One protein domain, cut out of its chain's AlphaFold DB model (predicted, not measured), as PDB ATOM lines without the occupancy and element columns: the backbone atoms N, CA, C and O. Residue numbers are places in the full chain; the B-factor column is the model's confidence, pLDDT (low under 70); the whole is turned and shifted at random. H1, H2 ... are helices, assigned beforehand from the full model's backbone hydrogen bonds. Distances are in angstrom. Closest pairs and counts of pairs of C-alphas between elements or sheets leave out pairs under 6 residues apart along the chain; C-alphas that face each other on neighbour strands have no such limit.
ATOM      1  N   ARG A  32     -12.388  29.549   4.566       71.62
ATOM      2  CA  ARG A  32     -11.409  28.830   5.399       71.62
ATOM      3  C   ARG A  32     -11.710  27.323   5.354       71.62
ATOM      4  O   ARG A  32     -12.445  26.785   6.177       71.62
ATOM      5  N   ILE A  33     -11.232  26.652   4.299       79.31
ATOM      6  CA  ILE A  33     -11.441  25.207   4.061       79.31
ATOM      7  C   ILE A  33     -10.946  24.381   5.256       79.31
ATOM      8  O   ILE A  33     -11.528  23.349   5.582       79.31
ATOM      9  N   ASP A  34      -9.908  24.854   5.933       84.81
ATOM     10  CA  ASP A  34      -9.355  24.290   7.157       84.81
ATOM     11  C   ASP A  34     -10.383  24.209   8.301       84.81
ATOM     12  O   ASP A  34     -10.447  23.191   8.988       84.81
ATOM     13  N   HIS A  35     -11.275  25.195   8.458       88.94
ATOM     14  CA  HIS A  35     -12.376  25.122   9.435       88.94
ATOM     15  C   HIS A  35     -13.319  23.962   9.129       88.94
ATOM     16  O   HIS A  35     -13.657  23.171  10.010       88.94
ATOM     17  N   LEU A  36     -13.703  23.816   7.860       87.88
ATOM     18  CA  LEU A  36     -14.542  22.699   7.432       87.88
ATOM     19  C   LEU A  36     -13.834  21.366   7.689       87.88
ATOM     20  O   LEU A  36     -14.456  20.436   8.195       87.88
ATOM     21  N   GLN A  37     -12.536  21.274   7.397       90.12
ATOM     22  CA  GLN A  37     -11.753  20.071   7.678       90.12
ATOM     23  C   GLN A  37     -11.768  19.704   9.166       90.12
ATOM     24  O   GLN A  37     -11.918  18.522   9.479       90.12
ATOM     25  N   ILE A  38     -11.662  20.683  10.073       92.12
ATOM     26  CA  ILE A  38     -11.776  20.445  11.519       92.12
ATOM     27  C   ILE A  38     -13.155  19.867  11.853       92.12
ATOM     28  O   ILE A  38     -13.218  18.823  12.499       92.12
ATOM     29  N   LEU A  39     -14.246  20.471  11.371       92.25
ATOM     30  CA  LEU A  39     -15.604  19.967  11.613       92.25
ATOM     31  C   LEU A  39     -15.798  18.536  11.085       92.25
ATOM     32  O   LEU A  39     -16.290  17.669  11.808       92.25
ATOM     33  N   PHE A  40     -15.389  18.263   9.843       91.94
ATOM     34  CA  PHE A  40     -15.510  16.931   9.240       91.94
ATOM     35  C   PHE A  40     -14.691  15.878   9.993       91.94
ATOM     36  O   PHE A  40     -15.149  14.748  10.170       91.94
ATOM     37  N   LEU A  41     -13.485  16.223  10.448       92.81
ATOM     38  CA  LEU A  41     -12.671  15.311  11.246       92.81
ATOM     39  C   LEU A  41     -13.261  15.104  12.644       92.81
ATOM     40  O   LEU A  41     -13.309  13.965  13.101       92.81
ATOM     41  N   ALA A  42     -13.769  16.153  13.289       92.38
ATOM     42  CA  ALA A  42     -14.420  16.051  14.592       92.38
ATOM     43  C   ALA A  42     -15.664  15.155  14.529       92.38
ATOM     44  O   ALA A  42     -15.851  14.290  15.385       92.38
ATOM     45  N   HIS A  43     -16.470  15.299  13.473       92.50
ATOM     46  CA  HIS A  43     -17.598  14.415  13.176       92.50
ATOM     47  C   HIS A  43     -17.155  12.963  12.982       92.50
ATOM     48  O   HIS A  43     -17.671  12.060  13.640       92.50
ATOM     49  N   LYS A  44     -16.127  12.734  12.155       91.31
ATOM     50  CA  LYS A  44     -15.562  11.398  11.919       91.31
ATOM     51  C   LYS A  44     -15.030  10.744  13.201       91.31
ATOM     52  O   LYS A  44     -15.106   9.526  13.339       91.31
ATOM     53  N   GLU A  45     -14.489  11.533  14.124       91.31
ATOM     54  CA  GLU A  45     -14.016  11.074  15.435       91.31
ATOM     55  C   GLU A  45     -15.139  10.914  16.476       91.31
ATOM     56  O   GLU A  45     -14.876  10.467  17.591       91.31
ATOM     57  N   GLY A  46     -16.388  11.241  16.130       89.94
ATOM     58  CA  GLY A  46     -17.533  11.158  17.039       89.94
ATOM     59  C   GLY A  46     -17.526  12.222  18.140       89.94
ATOM     60  O   GLY A  46     -18.121  12.005  19.193       89.94
ATOM     61  N   LEU A  47     -16.837  13.346  17.916       88.50
ATOM     62  CA  LEU A  47     -16.837  14.510  18.812       88.50
ATOM     63  C   LEU A  47     -18.060  15.413  18.596       88.50
ATOM     64  O   LEU A  47     -18.382  16.226  19.451       88.50
ATOM     65  N   VAL A  48     -18.723  15.277  17.452       86.69
ATOM     66  CA  VAL A  48     -19.957  15.979  17.084       86.69
ATOM     67  C   VAL A  48     -21.015  14.916  16.771       86.69
ATOM     68  O   VAL A  48     -20.642  13.777  16.480       86.69
ATOM     69  N   ASP A  49     -22.308  15.259  16.859       79.25
ATOM     70  CA  ASP A  49     -23.435  14.346  16.599       79.25
ATOM     71  C   ASP A  49     -23.173  13.407  15.406       79.25
ATOM     72  O   ASP A  49     -22.729  13.830  14.338       79.25
ATOM     73  N   LYS A  50     -23.463  12.115  15.597       69.38
ATOM     74  CA  LYS A  50     -23.259  11.053  14.603       69.38
ATOM     75  C   LYS A  50     -24.256  11.121  13.441       69.38
ATOM     76  O   LYS A  50     -24.113  10.349  12.493       69.38
ATOM     77  N   GLY A  51     -25.255  12.004  13.509       80.81
ATOM     78  CA  GLY A  51     -26.121  12.351  12.382       80.81
ATOM     79  C   GLY A  51     -25.355  12.942  11.188       80.81
ATOM     80  O   GLY A  51     -24.145  13.137  11.228       80.81
ATOM     81  N   ASN A  52     -26.050  13.229  10.086       84.75
ATOM     82  CA  ASN A  52     -25.415  13.876   8.932       84.75
ATOM     83  C   ASN A  52     -25.034  15.326   9.258       84.75
ATOM     84  O   ASN A  52     -25.828  16.054   9.850       84.75
ATOM     85  N   ILE A  53     -23.867  15.776   8.788       87.19
ATOM     86  CA  ILE A  53     -23.488  17.194   8.855       87.19
ATOM     87  C   ILE A  53     -24.487  18.012   8.029       87.19
ATOM     88  O   ILE A  53     -24.639  17.799   6.825       87.19
ATOM     89  N   THR A  54     -25.158  18.960   8.678       89.00
ATOM     90  CA  THR A  54     -26.123  19.863   8.036       89.00
ATOM     91  C   THR A  54     -25.514  21.240   7.777       89.00
ATOM     92  O   THR A  54     -24.544  21.642   8.420       89.00
ATOM     93  N   SER A  55     -26.125  22.023   6.882       86.19
ATOM     94  CA  SER A  55     -25.715  23.415   6.649       86.19
ATOM     95  C   SER A  55     -25.791  24.275   7.915       86.19
ATOM     96  O   SER A  55     -24.948  25.143   8.108       86.19
ATOM     97  N   ALA A  56     -26.760  24.017   8.801       87.19
ATOM     98  CA  ALA A  56     -26.887  24.732  10.070       87.19
ATOM     99  C   ALA A  56     -25.699  24.451  11.004       87.19
ATOM    100  O   ALA A  56     -25.172  25.375  11.617       87.19
ATOM    101  N   MET A  57     -25.229  23.199  11.057       87.00
ATOM    102  CA  MET A  57     -24.036  22.833  11.827       87.00
ATOM    103  C   MET A  57     -22.775  23.486  11.266       87.00
ATOM    104  O   MET A  57     -21.950  23.967  12.035       87.00
ATOM    105  N   ILE A  58     -22.638  23.525   9.936       88.50
ATOM    106  CA  ILE A  58     -21.507  24.187   9.276       88.50
ATOM    107  C   ILE A  58     -21.480  25.671   9.637       88.50
ATOM    108  O   ILE A  58     -20.437  26.168  10.044       88.50
ATOM    109  N   LEU A  59     -22.618  26.363   9.523       87.69
ATOM    110  CA  LEU A  59     -22.718  27.782   9.865       87.69
ATOM    111  C   LEU A  59     -22.425  28.024  11.348       87.69
ATOM    112  O   LEU A  59     -21.614  28.886  11.662       87.69
ATOM    113  N   HIS A  60     -23.001  27.215  12.243       89.00
ATOM    114  CA  HIS A  60     -22.736  27.320  13.676       89.00
ATOM    115  C   HIS A  60     -21.247  27.152  14.002       89.00
ATOM    116  O   HIS A  60     -20.664  27.973  14.703       89.00
ATOM    117  N   PHE A  61     -20.619  26.105  13.462       90.19
ATOM    118  CA  PHE A  61     -19.191  25.860  13.645       90.19
ATOM    119  C   PHE A  61     -18.352  27.021  13.115       90.19
ATOM    120  O   PHE A  61     -17.401  27.455  13.760       90.19
ATOM    121  N   TYR A  62     -18.716  27.527  11.939       87.81
ATOM    122  CA  TYR A  62     -18.031  28.636  11.302       87.81
ATOM    123  C   TYR A  62     -18.082  29.898  12.174       87.81
ATOM    124  O   TYR A  62     -17.049  30.521  12.416       87.81
ATOM    125  N   ASP A  63     -19.258  30.227  12.711       88.94
ATOM    126  CA  ASP A  63     -19.436  31.360  13.620       88.94
ATOM    127  C   ASP A  63     -18.582  31.208  14.885       88.94
ATOM    128  O   ASP A  63     -17.934  32.166  15.300       88.94
ATOM    129  N   ARG A  64     -18.488  29.996  15.451       91.44
ATOM    130  CA  ARG A  64     -17.606  29.718  16.595       91.44
ATOM    131  C   ARG A  64     -16.131  29.871  16.261       91.44
ATOM    132  O   ARG A  64     -15.395  30.471  17.035       91.44
ATOM    133  N   MET A  65     -15.690  29.386  15.104       88.81
ATOM    134  CA  MET A  65     -14.295  29.520  14.679       88.81
ATOM    135  C   MET A  65     -13.875  30.980  14.484       88.81
ATOM    136  O   MET A  65     -12.721  31.314  14.737       88.81
ATOM    137  N   LEU A  66     -14.795  31.870  14.097       86.06
ATOM    138  CA  LEU A  66     -14.512  33.308  14.000       86.06
ATOM    139  C   LEU A  66     -14.214  33.974  15.354       86.06
ATOM    140  O   LEU A  66     -13.634  35.063  15.370       86.06
ATOM    141  N   GLU A  67     -14.626  33.359  16.464       87.94
ATOM    142  CA  GLU A  67     -14.385  33.845  17.828       87.94
ATOM    143  C   GLU A  67     -13.021  33.387  18.376       87.94
ATOM    144  O   GLU A  67     -12.577  33.883  19.413       87.94
ATOM    145  N   ILE A  68     -12.341  32.462  17.690       88.06
ATOM    146  CA  ILE A  68     -11.096  31.857  18.160       88.06
ATOM    147  C   ILE A  68      -9.868  32.657  17.716       88.06
ATOM    148  O   ILE A  68      -9.725  33.028  16.551       88.06
ATOM    149  N   ASP A  69      -8.928  32.851  18.645       88.25
ATOM    150  CA  ASP A  69      -7.563  33.247  18.302       88.25
ATOM    151  C   ASP A  69      -6.771  32.036  17.792       88.25
ATOM    152  O   ASP A  69      -6.394  31.128  18.537       88.25
ATOM    153  N   GLU A  70      -6.512  32.034  16.492       86.62
ATOM    154  CA  GLU A  70      -5.839  30.941  15.795       86.62
ATOM    155  C   GLU A  70      -4.313  31.044  15.826       86.62
ATOM    156  O   GLU A  70      -3.619  30.156  15.327       86.62
ATOM    157  N   THR A  71      -3.767  32.125  16.394       85.06
ATOM    158  CA  THR A  71      -2.330  32.430  16.337       85.06
ATOM    159  C   THR A  71      -1.481  31.308  16.935       85.06
ATOM    160  O   THR A  71      -0.407  31.010  16.418       85.06
ATOM    161  N   ASN A  72      -1.996  30.643  17.972       85.31
ATOM    162  CA  ASN A  72      -1.300  29.582  18.703       85.31
ATOM    163  C   ASN A  72      -1.689  28.162  18.267       85.31
ATOM    164  O   ASN A  72      -1.272  27.189  18.896       85.31
ATOM    165  N   LEU A  73      -2.504  28.017  17.220       90.75
ATOM    166  CA  LEU A  73      -2.939  26.698  16.772       90.75
ATOM    167  C   LEU A  73      -1.880  26.015  15.910       90.75
ATOM    168  O   LEU A  73      -1.172  26.685  15.159       90.75
ATOM    169  N   PRO A  74      -1.776  24.673  15.973       93.62
ATOM    170  CA  PRO A  74      -0.939  23.913  15.060       93.62
ATOM    171  C   PRO A  74      -1.251  24.243  13.598       93.62
ATOM    172  O   PRO A  74      -2.405  24.170  13.172       93.62
ATOM    173  N   LYS A  75      -0.207  24.543  12.821       89.81
ATOM    174  CA  LYS A  75      -0.306  24.849  11.391       89.81
ATOM    175  C   LYS A  75       0.414  23.804  10.545       89.81
ATOM    176  O   LYS A  75       1.398  23.197  10.978       89.81
ATOM    177  N   LEU A  76      -0.076  23.619   9.328       87.38
ATOM    178  CA  LEU A  76       0.556  22.864   8.261       87.38
ATOM    179  C   LEU A  76       0.926  23.847   7.147       87.38
ATOM    180  O   LEU A  76       0.061  24.344   6.431       87.38
ATOM    181  N   LYS A 131      -6.244  16.623  18.421       94.25
ATOM    182  CA  LYS A 131      -5.515  15.883  19.465       94.25
ATOM    183  C   LYS A 131      -5.320  16.699  20.740       94.25
ATOM    184  O   LYS A 131      -4.995  16.103  21.765       94.25
ATOM    185  N   LEU A 132      -5.510  18.017  20.687       94.62
ATOM    186  CA  LEU A 132      -5.426  18.890  21.851       94.62
ATOM    187  C   LEU A 132      -6.673  18.683  22.733       94.62
ATOM    188  O   LEU A 132      -7.791  18.869  22.240       94.62
ATOM    189  N   PRO A 133      -6.532  18.263  24.006       93.88
ATOM    190  CA  PRO A 133      -7.674  17.972  24.874       93.88
ATOM    191  C   PRO A 133      -8.664  19.136  24.997       93.88
ATOM    192  O   PRO A 133      -9.872  18.925  24.894       93.88
ATOM    193  N   GLU A 134      -8.155  20.358  25.141       93.38
ATOM    194  CA  GLU A 134      -8.945  21.582  25.249       93.38
ATOM    195  C   GLU A 134      -9.815  21.819  24.011       93.38
ATOM    196  O   GLU A 134     -10.986  22.178  24.131       93.38
ATOM    197  N   TRP A 135      -9.286  21.523  22.823       93.06
ATOM    198  CA  TRP A 135     -10.021  21.658  21.571       93.06
ATOM    199  C   TRP A 135     -11.112  20.614  21.426       93.06
ATOM    200  O   TRP A 135     -12.206  20.942  20.975       93.06
ATOM    201  N   ARG A 136     -10.851  19.368  21.829       92.50
ATOM    202  CA  ARG A 136     -11.875  18.314  21.784       92.50
ATOM    203  C   ARG A 136     -13.059  18.668  22.672       92.50
ATOM    204  O   ARG A 136     -14.195  18.593  22.209       92.50
ATOM    205  N   SER A 137     -12.790  19.099  23.906       92.62
ATOM    206  CA  SER A 137     -13.830  19.540  24.840       92.62
ATOM    207  C   SER A 137     -14.583  20.763  24.321       92.62
ATOM    208  O   SER A 137     -15.809  20.808  24.401       92.62
ATOM    209  N   MET A 138     -13.867  21.731  23.744       92.94
ATOM    210  CA  MET A 138     -14.473  22.931  23.176       92.94
ATOM    211  C   MET A 138     -15.395  22.599  21.997       92.94
ATOM    212  O   MET A 138     -16.556  22.995  22.014       92.94
ATOM    213  N   VAL A 139     -14.931  21.812  21.022       92.19
ATOM    214  CA  VAL A 139     -15.747  21.415  19.863       92.19
ATOM    215  C   VAL A 139     -16.976  20.621  20.302       92.19
ATOM    216  O   VAL A 139     -18.068  20.902  19.824       92.19
ATOM    217  N   GLN A 140     -16.840  19.687  21.249       90.75
ATOM    218  CA  GLN A 140     -17.983  18.957  21.815       90.75
ATOM    219  C   GLN A 140     -19.013  19.901  22.447       90.75
ATOM    220  O   GLN A 140     -20.212  19.728  22.246       90.75
ATOM    221  N   SER A 141     -18.561  20.922  23.183       92.19
ATOM    222  CA  SER A 141     -19.451  21.888  23.842       92.19
ATOM    223  C   SER A 141     -20.267  22.752  22.877       92.19
ATOM    224  O   SER A 141     -21.268  23.328  23.281       92.19
ATOM    225  N   TRP A 142     -19.868  22.849  21.606       91.75
ATOM    226  CA  TRP A 142     -20.627  23.598  20.601       91.75
ATOM    227  C   TRP A 142     -21.859  22.842  20.093       91.75
ATOM    228  O   TRP A 142     -22.720  23.444  19.459       91.75
ATOM    229  N   PHE A 143     -21.955  21.538  20.362       86.06
ATOM    230  CA  PHE A 143     -23.023  20.679  19.840       86.06
ATOM    231  C   PHE A 143     -23.774  19.885  20.921       86.06
ATOM    232  O   PHE A 143     -24.634  19.076  20.572       86.06
ATOM    233  N   ASN A 144     -23.463  20.122  22.198       78.81
ATOM    234  CA  ASN A 144     -24.185  19.599  23.364       78.81
ATOM    235  C   ASN A 144     -25.046  20.700  23.985       78.81
ATOM    236  O   ASN A 144     -26.165  20.374  24.436       78.81
TER     237      ASN A 144
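This is residues 32 to 76 and 131 to 144 of the 144 residues of the protein "Hypothetical protein" of Helicotheca tamesis (UniProt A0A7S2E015). Three short helices sit with their centres in a triangle: the longest, H1, has H2 crossing it steeply beside its first half, and H3 stands close to it, about perpendicular to its line. The link from H1 to H2, residues 45 to 54, loops out toward one end of the long axis, and residues 67 to 72 stick out toward the other. The printed part has 59 residues with three named helices, in the order H1, H2, H3 along the chain, and no named strand; the class is all helix. It is compact, with a radius of gyration of the C-alphas of 11.0 A, and the C-alphas span 31 by 21 by 20 A.

H1 is residues 33 to 44, Ile 33 to Lys 44, and measures 16.4 A from first to last C-alpha; it begins at C-alpha 33 at (-11.441, 25.207, 4.061) and ends at C-alpha 44 at (-15.562, 11.398, 11.919). H2 is residues 55 to 65, Ser 55 to Met 65, 15.2 A from first to last C-alpha. H3 is residues 133 to 141, Pro 133 to Ser 141, 12.5 A long in the same sense; it ends at C-alpha 141 at (-19.451, 21.888, 23.842).

H1 and H2 touch, with 6 pairs of C-alphas within 8 A, and H1 does so with residues 35 to 39 alone. The closest C-alphas of the two are those of His 35 and Tyr 62, 6.9 A apart. Their lines stand at a steep tilt of 66 degrees, and they run opposite ways. H1 and H3 are close but not clearly touching, with 2 pairs of C-alphas within 8 A; the closest C-alphas are those of Ala 42 and Val 139, 7.6 A apart. Their lines are about perpendicular, at 83 degrees. H3 touches no helix, and H2 and H3 are only just apart, their closest C-alphas being 8.4 A from each other. In H1, H2 and H3 every O i to N i+4 pair is within hydrogen-bond range.

The two C-alphas farthest apart are those of Gly 51 and Thr 71, 31.4 A; Gly 51 lies between H1 and H2, and Thr 71 is among residues 67 to 72, which stand free. Residues 77 to 130 are not printed, and C-alphas 76 and 131 are 14.5 A apart across this cut. The link from H1 to H2, 10 residues, is short, and the link from H2 to H3 is the one across the cut. The printed part ends at Asn 144, the chain's last residue, 23.9 A by C-alphas from Arg 32, where it begins. The mean pLDDT of the printed part is 88.4, and one residue, Lys 50, is under 70.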